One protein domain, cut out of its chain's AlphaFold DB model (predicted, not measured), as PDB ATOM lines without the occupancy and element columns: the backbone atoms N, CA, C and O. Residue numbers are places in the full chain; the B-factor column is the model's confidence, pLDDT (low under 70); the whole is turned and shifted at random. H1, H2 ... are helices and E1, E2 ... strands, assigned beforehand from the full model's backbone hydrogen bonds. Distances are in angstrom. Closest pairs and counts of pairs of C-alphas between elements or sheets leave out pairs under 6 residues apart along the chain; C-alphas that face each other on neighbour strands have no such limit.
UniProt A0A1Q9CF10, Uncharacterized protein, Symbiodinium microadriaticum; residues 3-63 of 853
ATOM      1  N   GLU A   3     -52.650  48.487  48.277       85.69
ATOM      2  CA  GLU A   3     -53.907  48.003  47.669       85.69
ATOM      3  C   GLU A   3     -54.043  46.473  47.603       85.69
ATOM      4  O   GLU A   3     -55.120  45.955  47.328       85.69
ATOM      5  N   LYS A   4     -52.934  45.747  47.768       85.94
ATOM      6  CA  LYS A   4     -52.881  44.281  47.707       85.94
ATOM      7  C   LYS A   4     -52.658  43.662  49.091       85.94
ATOM      8  O   LYS A   4     -52.399  42.466  49.160       85.94
ATOM      9  N   ASP A   5     -52.696  44.478  50.145       87.31
ATOM     10  CA  ASP A   5     -52.483  44.085  51.541       87.31
ATOM     11  C   ASP A   5     -51.184  43.289  51.789       87.31
ATOM     12  O   ASP A   5     -51.123  42.379  52.614       87.31
ATOM     13  N   LEU A   6     -50.118  43.625  51.053       88.56
ATOM     14  CA  LEU A   6     -48.842  42.905  51.110       88.56
ATOM     15  C   LEU A   6     -47.923  43.479  52.191       88.56
ATOM     16  O   LEU A   6     -47.353  44.544  51.980       88.56
ATOM     17  N   ASP A   7     -47.721  42.770  53.305       88.31
ATOM     18  CA  ASP A   7     -46.790  43.197  54.372       88.31
ATOM     19  C   ASP A   7     -45.334  43.243  53.882       88.31
ATOM     20  O   ASP A   7     -44.615  44.215  54.112       88.31
ATOM     21  N   ILE A   8     -44.936  42.222  53.122       91.31
ATOM     22  CA  ILE A   8     -43.680  42.157  52.375       91.31
ATOM     23  C   ILE A   8     -43.997  41.817  50.922       91.31
ATOM     24  O   ILE A   8     -45.018  41.203  50.630       91.31
ATOM     25  N   MET A   9     -43.118  42.205  50.008       91.94
ATOM     26  CA  MET A   9     -43.223  41.881  48.594       91.94
ATOM     27  C   MET A   9     -42.121  40.907  48.211       91.94
ATOM     28  O   MET A   9     -40.938  41.233  48.257       91.94
ATOM     29  N   THR A  10     -42.514  39.706  47.814       91.38
ATOM     30  CA  THR A  10     -41.647  38.701  47.203       91.38
ATOM     31  C   THR A  10     -41.646  38.839  45.682       91.38
ATOM     32  O   THR A  10     -42.555  39.425  45.083       91.38
ATOM     33  N   TRP A  11     -40.665  38.216  45.027       90.00
ATOM     34  CA  TRP A  11     -40.616  38.150  43.564       90.00
ATOM     35  C   TRP A  11     -41.901  37.566  42.946       90.00
ATOM     36  O   TRP A  11     -42.381  38.034  41.914       90.00
ATOM     37  N   TYR A  12     -42.503  36.564  43.598       88.06
ATOM     38  CA  TYR A  12     -43.736  35.932  43.124       88.06
ATOM     39  C   TYR A  12     -44.921  36.904  43.111       88.06
ATOM     40  O   TYR A  12     -45.674  36.957  42.137       88.06
ATOM     41  N   GLU A  13     -45.072  37.692  44.175       88.94
ATOM     42  CA  GLU A  13     -46.132  38.696  44.283       88.94
ATOM     43  C   GLU A  13     -45.907  39.831  43.286       88.94
ATOM     44  O   GLU A  13     -46.835  40.200  42.566       88.94
ATOM     45  N   PHE A  14     -44.669  40.316  43.158       89.19
ATOM     46  CA  PHE A  14     -44.306  41.345  42.184       89.19
ATOM     47  C   PHE A  14     -44.609  40.912  40.739       89.19
ATOM     48  O   PHE A  14     -45.213  41.655  39.956       89.19
ATOM     49  N   LYS A  15     -44.303  39.657  40.382       88.25
ATOM     50  CA  LYS A  15     -44.624  39.103  39.057       88.25
ATOM     51  C   LYS A  15     -46.128  39.089  38.765       88.25
ATOM     52  O   LYS A  15     -46.511  39.209  37.603       88.25
ATOM     53  N   LYS A  16     -46.982  39.003  39.785       87.00
ATOM     54  CA  LYS A  16     -48.446  39.050  39.641       87.00
ATOM     55  C   LYS A  16     -49.039  40.457  39.657       87.00
ATOM     56  O   LYS A  16     -50.217  40.605  39.343       87.00
ATOM     57  N   MET A  17     -48.264  41.484  40.003       85.88
ATOM     58  CA  MET A  17     -48.769  42.858  40.005       85.88
ATOM     59  C   MET A  17     -49.110  43.321  38.587       85.88
ATOM     60  O   MET A  17     -48.345  43.115  37.648       85.88
ATOM     61  N   THR A  18     -50.263  43.952  38.426       81.62
ATOM     62  CA  THR A  18     -50.656  44.620  37.184       81.62
ATOM     63  C   THR A  18     -50.256  46.083  37.281       81.62
ATOM     64  O   THR A  18     -50.714  46.771  38.191       81.62
ATOM     65  N   PHE A  19     -49.413  46.546  36.364       79.19
ATOM     66  CA  PHE A  19     -49.044  47.954  36.251       79.19
ATOM     67  C   PHE A  19     -49.881  48.592  35.142       79.19
ATOM     68  O   PHE A  19     -50.133  47.945  34.122       79.19
ATOM     69  N   ARG A  20     -50.361  49.823  35.345       75.19
ATOM     70  CA  ARG A  20     -51.119  50.524  34.304       75.19
ATOM     71  C   ARG A  20     -50.165  50.979  33.189       75.19
ATOM     72  O   ARG A  20     -49.023  51.339  33.491       75.19
ATOM     73  N   PRO A  21     -50.602  50.977  31.916       67.94
ATOM     74  CA  PRO A  21     -49.777  51.462  30.813       67.94
ATOM     75  C   PRO A  21     -49.306  52.902  31.066       67.94
ATOM     76  O   PRO A  21     -50.127  53.774  31.334       67.94
ATOM     77  N   GLY A  22     -47.993  53.142  30.992       69.69
ATOM     78  CA  GLY A  22     -47.386  54.467  31.196       69.69
ATOM     79  C   GLY A  22     -46.981  54.811  32.638       69.69
ATOM     80  O   GLY A  22     -46.308  55.816  32.835       69.69
ATOM     81  N   GLU A  23     -47.316  53.985  33.637       72.06
ATOM     82  CA  GLU A  23     -46.934  54.202  35.051       72.06
ATOM     83  C   GLU A  23     -45.646  53.462  35.466       72.06
ATOM     84  O   GLU A  23     -45.241  53.507  36.627       72.06
ATOM     85  N   HIS A  24     -44.995  52.752  34.542       71.62
ATOM     86  CA  HIS A  24     -43.785  51.980  34.820       71.62
ATOM     87  C   HIS A  24     -42.751  52.127  33.693       71.62
ATOM     88  O   HIS A  24     -43.130  52.361  32.542       71.62
ATOM     89  N   PRO A  25     -41.447  51.974  33.990       75.88
ATOM     90  CA  PRO A  25     -40.404  52.001  32.969       75.88
ATOM     91  C   PRO A  25     -40.591  50.866  31.951       75.88
ATOM     92  O   PRO A  25     -41.167  49.819  32.263       75.88
ATOM     93  N   ASN A  26     -40.092  51.070  30.727       81.06
ATOM     94  CA  ASN A  26     -40.108  50.067  29.658       81.06
ATOM     95  C   ASN A  26     -39.038  48.987  29.905       81.06
ATOM     96  O   ASN A  26     -38.028  48.921  29.209       81.06
ATOM     97  N   LEU A  27     -39.243  48.195  30.954       83.31
ATOM     98  CA  LEU A  27     -38.342  47.151  31.428       83.31
ATOM     99  C   LEU A  27     -39.117  45.855  31.640       83.31
ATOM    100  O   LEU A  27     -40.312  45.866  31.951       83.31
ATOM    101  N   SER A  28     -38.431  44.720  31.525       87.12
ATOM    102  CA  SER A  28     -38.995  43.453  31.977       87.12
ATOM    103  C   SER A  28     -39.202  43.484  33.492       87.12
ATOM    104  O   SER A  28     -38.493  44.166  34.231       87.12
ATOM    105  N   LYS A  29     -40.138  42.678  34.007       87.38
ATOM    106  CA  LYS A  29     -40.338  42.590  35.463       87.38
ATOM    107  C   LYS A  29     -39.067  42.183  36.212       87.38
ATOM    108  O   LYS A  29     -38.896  42.587  37.354       87.38
ATOM    109  N   ALA A  30     -38.205  41.365  35.608       87.44
ATOM    110  CA  ALA A  30     -36.976  40.918  36.260       87.44
ATOM    111  C   ALA A  30     -35.992  42.082  36.423       87.44
ATOM    112  O   ALA A  30     -35.479  42.280  37.519       87.44
ATOM    113  N   GLU A  31     -35.824  42.887  35.374       87.81
ATOM    114  CA  GLU A  31     -35.007  44.106  35.407       87.81
ATOM    115  C   GLU A  31     -35.598  45.147  36.360       87.81
ATOM    116  O   GLU A  31     -34.869  45.725  37.157       87.81
ATOM    117  N   MET A  32     -36.926  45.333  36.354       88.56
ATOM    118  CA  MET A  32     -37.589  46.221  37.314       88.56
ATOM    119  C   MET A  32     -37.287  45.808  38.757       88.56
ATOM    120  O   MET A  32     -37.008  46.668  39.582       88.56
ATOM    121  N   TRP A  33     -37.346  44.511  39.074       89.50
ATOM    122  CA  TRP A  33     -37.088  44.010  40.425       89.50
ATOM    123  C   TRP A  33     -35.664  44.279  40.902       89.50
ATOM    124  O   TRP A  33     -35.487  44.694  42.045       89.50
ATOM    125  N   ASP A  34     -34.673  44.074  40.035       86.56
ATOM    126  CA  ASP A  34     -33.276  44.385  40.353       86.56
ATOM    127  C   ASP A  34     -33.097  45.893  40.580       86.56
ATOM    128  O   ASP A  34     -32.517  46.319  41.582       86.56
ATOM    129  N   GLN A  35     -33.729  46.701  39.726       89.50
ATOM    130  CA  GLN A  35     -33.688  48.158  39.809       89.50
ATOM    131  C   GLN A  35     -34.391  48.740  41.041       89.50
ATOM    132  O   GLN A  35     -34.007  49.816  41.495       89.50
ATOM    133  N   LEU A  36     -35.384  48.061  41.630       88.88
ATOM    134  CA  LEU A  36     -36.079  48.567  42.825       88.88
ATOM    135  C   LEU A  36     -35.102  48.895  43.962       88.88
ATOM    136  O   LEU A  36     -35.281  49.894  44.661       88.88
ATOM    137  N   LYS A  37     -34.087  48.043  44.159       84.19
ATOM    138  CA  LYS A  37     -33.066  48.242  45.191       84.19
ATOM    139  C   LYS A  37     -31.997  49.238  44.740       84.19
ATOM    140  O   LYS A  37     -31.557  50.042  45.555       84.19
ATOM    141  N   GLU A  38     -31.593  49.197  43.471       87.00
ATOM    142  CA  GLU A  38     -30.593  50.119  42.907       87.00
ATOM    143  C   GLU A  38     -31.051  51.581  42.965       87.00
ATOM    144  O   GLU A  38     -30.257  52.466  43.268       87.00
ATOM    145  N   HIS A  39     -32.344  51.828  42.751       89.19
ATOM    146  CA  HIS A  39     -32.951  53.159  42.820       89.19
ATOM    147  C   HIS A  39     -33.464  53.544  44.226       89.19
ATOM    148  O   HIS A  39     -34.201  54.518  44.348       89.19
ATOM    149  N   ASP A  40     -33.109  52.789  45.276       87.69
ATOM    150  CA  ASP A  40     -33.531  53.005  46.678       87.69
ATOM    151  C   ASP A  40     -35.058  53.165  46.863       87.69
ATOM    152  O   ASP A  40     -35.536  53.896  47.727       87.69
ATOM    153  N   VAL A  41     -35.863  52.468  46.053       90.31
ATOM    154  CA  VAL A  41     -37.338  52.498  46.151       90.31
ATOM    155  C   VAL A  41     -37.841  51.502  47.200       90.31
ATOM    156  O   VAL A  41     -38.935  51.636  47.760       90.31
ATOM    157  N   VAL A  42     -37.037  50.481  47.495       93.62
ATOM    158  CA  VAL A  42     -37.357  49.424  48.453       93.62
ATOM    159  C   VAL A  42     -36.203  49.138  49.400       93.62
ATOM    160  O   VAL A  42     -35.040  49.391  49.100       93.62
ATOM    161  N   ARG A  43     -36.526  48.525  50.536       93.44
ATOM    162  CA  ARG A  43     -35.559  48.032  51.514       93.44
ATOM    163  C   ARG A  43     -35.706  46.527  51.697       93.44
ATOM    164  O   ARG A  43     -36.803  45.986  51.567       93.44
ATOM    165  N   THR A  44     -34.605  45.845  52.007       92.44
ATOM    166  CA  THR A  44     -34.605  44.401  52.292       92.44
ATOM    167  C   THR A  44     -35.583  44.071  53.420       92.44
ATOM    168  O   THR A  44     -35.575  44.723  54.462       92.44
ATOM    169  N   ALA A  45     -36.405  43.044  53.219       92.25
ATOM    170  CA  ALA A  45     -37.328  42.521  54.216       92.25
ATOM    171  C   ALA A  45     -36.865  41.156  54.740       92.25
ATOM    172  O   ALA A  45     -36.224  40.382  54.024       92.25
ATOM    173  N   LEU A  46     -37.242  40.832  55.977       88.38
ATOM    174  CA  LEU A  46     -37.074  39.494  56.526       88.38
ATOM    175  C   LEU A  46     -38.099  38.534  55.923       88.38
ATOM    176  O   LEU A  46     -39.303  38.783  55.973       88.38
ATOM    177  N   ILE A  47     -37.616  37.396  55.425       79.69
ATOM    178  CA  ILE A  47     -38.451  36.311  54.914       79.69
ATOM    179  C   ILE A  47     -38.170  35.024  55.697       79.69
ATOM    180  O   ILE A  47     -37.027  34.601  55.835       79.69
ATOM    181  N   ARG A  48     -39.225  34.394  56.228       71.44
ATOM    182  CA  ARG A  48     -39.136  33.110  56.956       71.44
ATOM    183  C   ARG A  48     -39.577  31.901  56.127       71.44
ATOM    184  O   ARG A  48     -39.443  30.764  56.569       71.44
ATOM    185  N   HIS A  49     -40.099  32.136  54.928       68.12
ATOM    186  CA  HIS A  49     -40.573  31.109  54.001       68.12
ATOM    187  C   HIS A  49     -39.675  31.034  52.764       68.12
ATOM    188  O   HIS A  49     -38.871  31.929  52.513       68.12
ATOM    189  N   LYS A  50     -39.808  29.959  51.976       63.22
ATOM    190  CA  LYS A  50     -39.032  29.788  50.740       63.22
ATOM    191  C   LYS A  50     -39.332  30.937  49.770       63.22
ATOM    192  O   LYS A  50     -40.471  31.086  49.335       63.22
ATOM    193  N   SER A  51     -38.311  31.716  49.419       70.81
ATOM    194  CA  SER A  51     -38.370  32.658  48.300       70.81
ATOM    195  C   SER A  51     -38.198  31.928  46.967       70.81
ATOM    196  O   SER A  51     -37.839  30.747  46.921       70.81
ATOM    197  N   SER A  52     -38.425  32.644  45.864       75.38
ATOM    198  CA  SER A  52     -38.044  32.160  44.535       75.38
ATOM    199  C   SER A  52     -36.557  31.788  44.495       75.38
ATOM    200  O   SER A  52     -35.735  32.442  45.139       75.38
ATOM    201  N   LYS A  53     -36.230  30.739  43.730       72.81
ATOM    202  CA  LYS A  53     -34.844  30.361  43.421       72.81
ATOM    203  C   LYS A  53     -34.185  31.347  42.451       72.81
ATOM    204  O   LYS A  53     -32.985  31.555  42.550       72.81
ATOM    205  N   ASP A  54     -34.970  31.958  41.563       73.94
ATOM    206  CA  ASP A  54     -34.468  32.826  40.490       73.94
ATOM    207  C   ASP A  54     -34.124  34.229  41.010       73.94
ATOM    208  O   ASP A  54     -33.130  34.827  40.609       73.94
ATOM    209  N   LYS A  55     -34.954  34.750  41.921       80.62
ATOM    210  CA  LYS A  55     -34.774  36.045  42.595       80.62
ATOM    211  C   LYS A  55     -35.068  35.875  44.092       80.62
ATOM    212  O   LYS A  55     -36.222  36.032  44.508       80.62
ATOM    213  N   PRO A  56     -34.071  35.468  44.901       78.00
ATOM    214  CA  PRO A  56     -34.266  35.258  46.328       78.00
ATOM    215  C   PRO A  56     -34.431  36.582  47.081       78.00
ATOM    216  O   PRO A  56     -33.887  37.614  46.693       78.00
ATOM    217  N   GLY A  57     -35.164  36.527  48.195       84.00
ATOM    218  CA  GLY A  57     -35.411  37.673  49.068       84.00
ATOM    219  C   GLY A  57     -36.824  38.252  48.981       84.00
ATOM    220  O   GLY A  57     -37.702  37.758  48.267       84.00
ATOM    221  N   ALA A  58     -37.037  39.290  49.781       91.25
ATOM    222  CA  ALA A  58     -38.274  40.048  49.864       91.25
ATOM    223  C   ALA A  58     -37.955  41.516  50.165       91.25
ATOM    224  O   ALA A  58     -36.886  41.835  50.696       91.25
ATOM    225  N   TYR A  59     -38.903  42.388  49.851       93.44
ATOM    226  CA  TYR A  59     -38.769  43.828  49.982       93.44
ATOM    227  C   TYR A  59     -39.944  44.452  50.735       93.44
ATOM    228  O   TYR A  59     -41.079  43.994  50.634       93.44
ATOM    229  N   ILE A  60     -39.663  45.526  51.465       94.62
ATOM    230  CA  ILE A  60     -40.650  46.489  51.969       94.62
ATOM    231  C   ILE A  60     -40.444  47.830  51.256       94.62
ATOM    232  O   ILE A  60     -39.332  48.093  50.787       94.62
ATOM    233  N   PRO A  61     -41.460  48.706  51.180       95.00
ATOM    234  CA  PRO A  61     -41.276  50.053  50.649       95.00
ATOM    235  C   PRO A  61     -40.192  50.805  51.424       95.00
ATOM    236  O   PRO A  61     -40.143  50.741  52.661       95.00
ATOM    237  N   ARG A  62     -39.325  51.529  50.709       95.38
ATOM    238  CA  ARG A  62     -38.405  52.468  51.345       95.38
ATOM    239  C   ARG A  62     -39.220  53.647  51.864       95.38
ATOM    240  O   ARG A  62     -39.980  54.255  51.117       95.38
ATOM    241  N   ILE A  63     -39.060  53.947  53.149       96.62
ATOM    242  CA  ILE A  63     -39.612  55.154  53.764       96.62
ATOM    243  C   ILE A  63     -38.449  55.974  54.312       96.62
ATOM    244  O   ILE A  63     -37.593  55.441  55.028       96.62
TER     245      ILE A  63
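Overview. This is residues 3 to 63 of the 853 residues of an uncharacterized protein of Symbiodinium microadriaticum (UniProt A0A1Q9CF10). With little regular structure, two short helices, H1 and H2, meet as a corner near a small two-strand hairpin, E1 and E2, amid long loops. Residues 18 to 23 stick out. The printed part has 61 residues, 23 in named elements, in the order H1, H2, E1, E2; the class is mixed, the sheet antiparallel. It is compact, with a radius of gyration of the C-alphas of 11.5 A and spans of 34 by 26 by 24 A.

Arrangement. H1, residues 11 to 16, touches H2, residues 29 to 38, at a steep tilt of 52 degrees, opposite ways; their closest C-alphas, Lys 15 and Lys 29, are 6.6 A apart. E1, residues 42 to 44, and E2, residues 58 to 61, form a hairpin; N 43 and O 60, 2.9 A apart, are within hydrogen-bond range. Every O i to N i+4 pair is within range in H1, 4 of 6 in H2.

Along the chain. H1 begins at C-alpha 11 (-40.616, 38.150, 43.564). H2 is 14.4 A long. E2, 10.5 A, ends at C-alpha 61 (-41.276, 50.053, 50.649).

Size, cuts and confidence. The printed part has no cut. The links H1 to H2 and E1 to E2 are long. Residues 21 to 22 and 49 to 50 have pLDDT under 70.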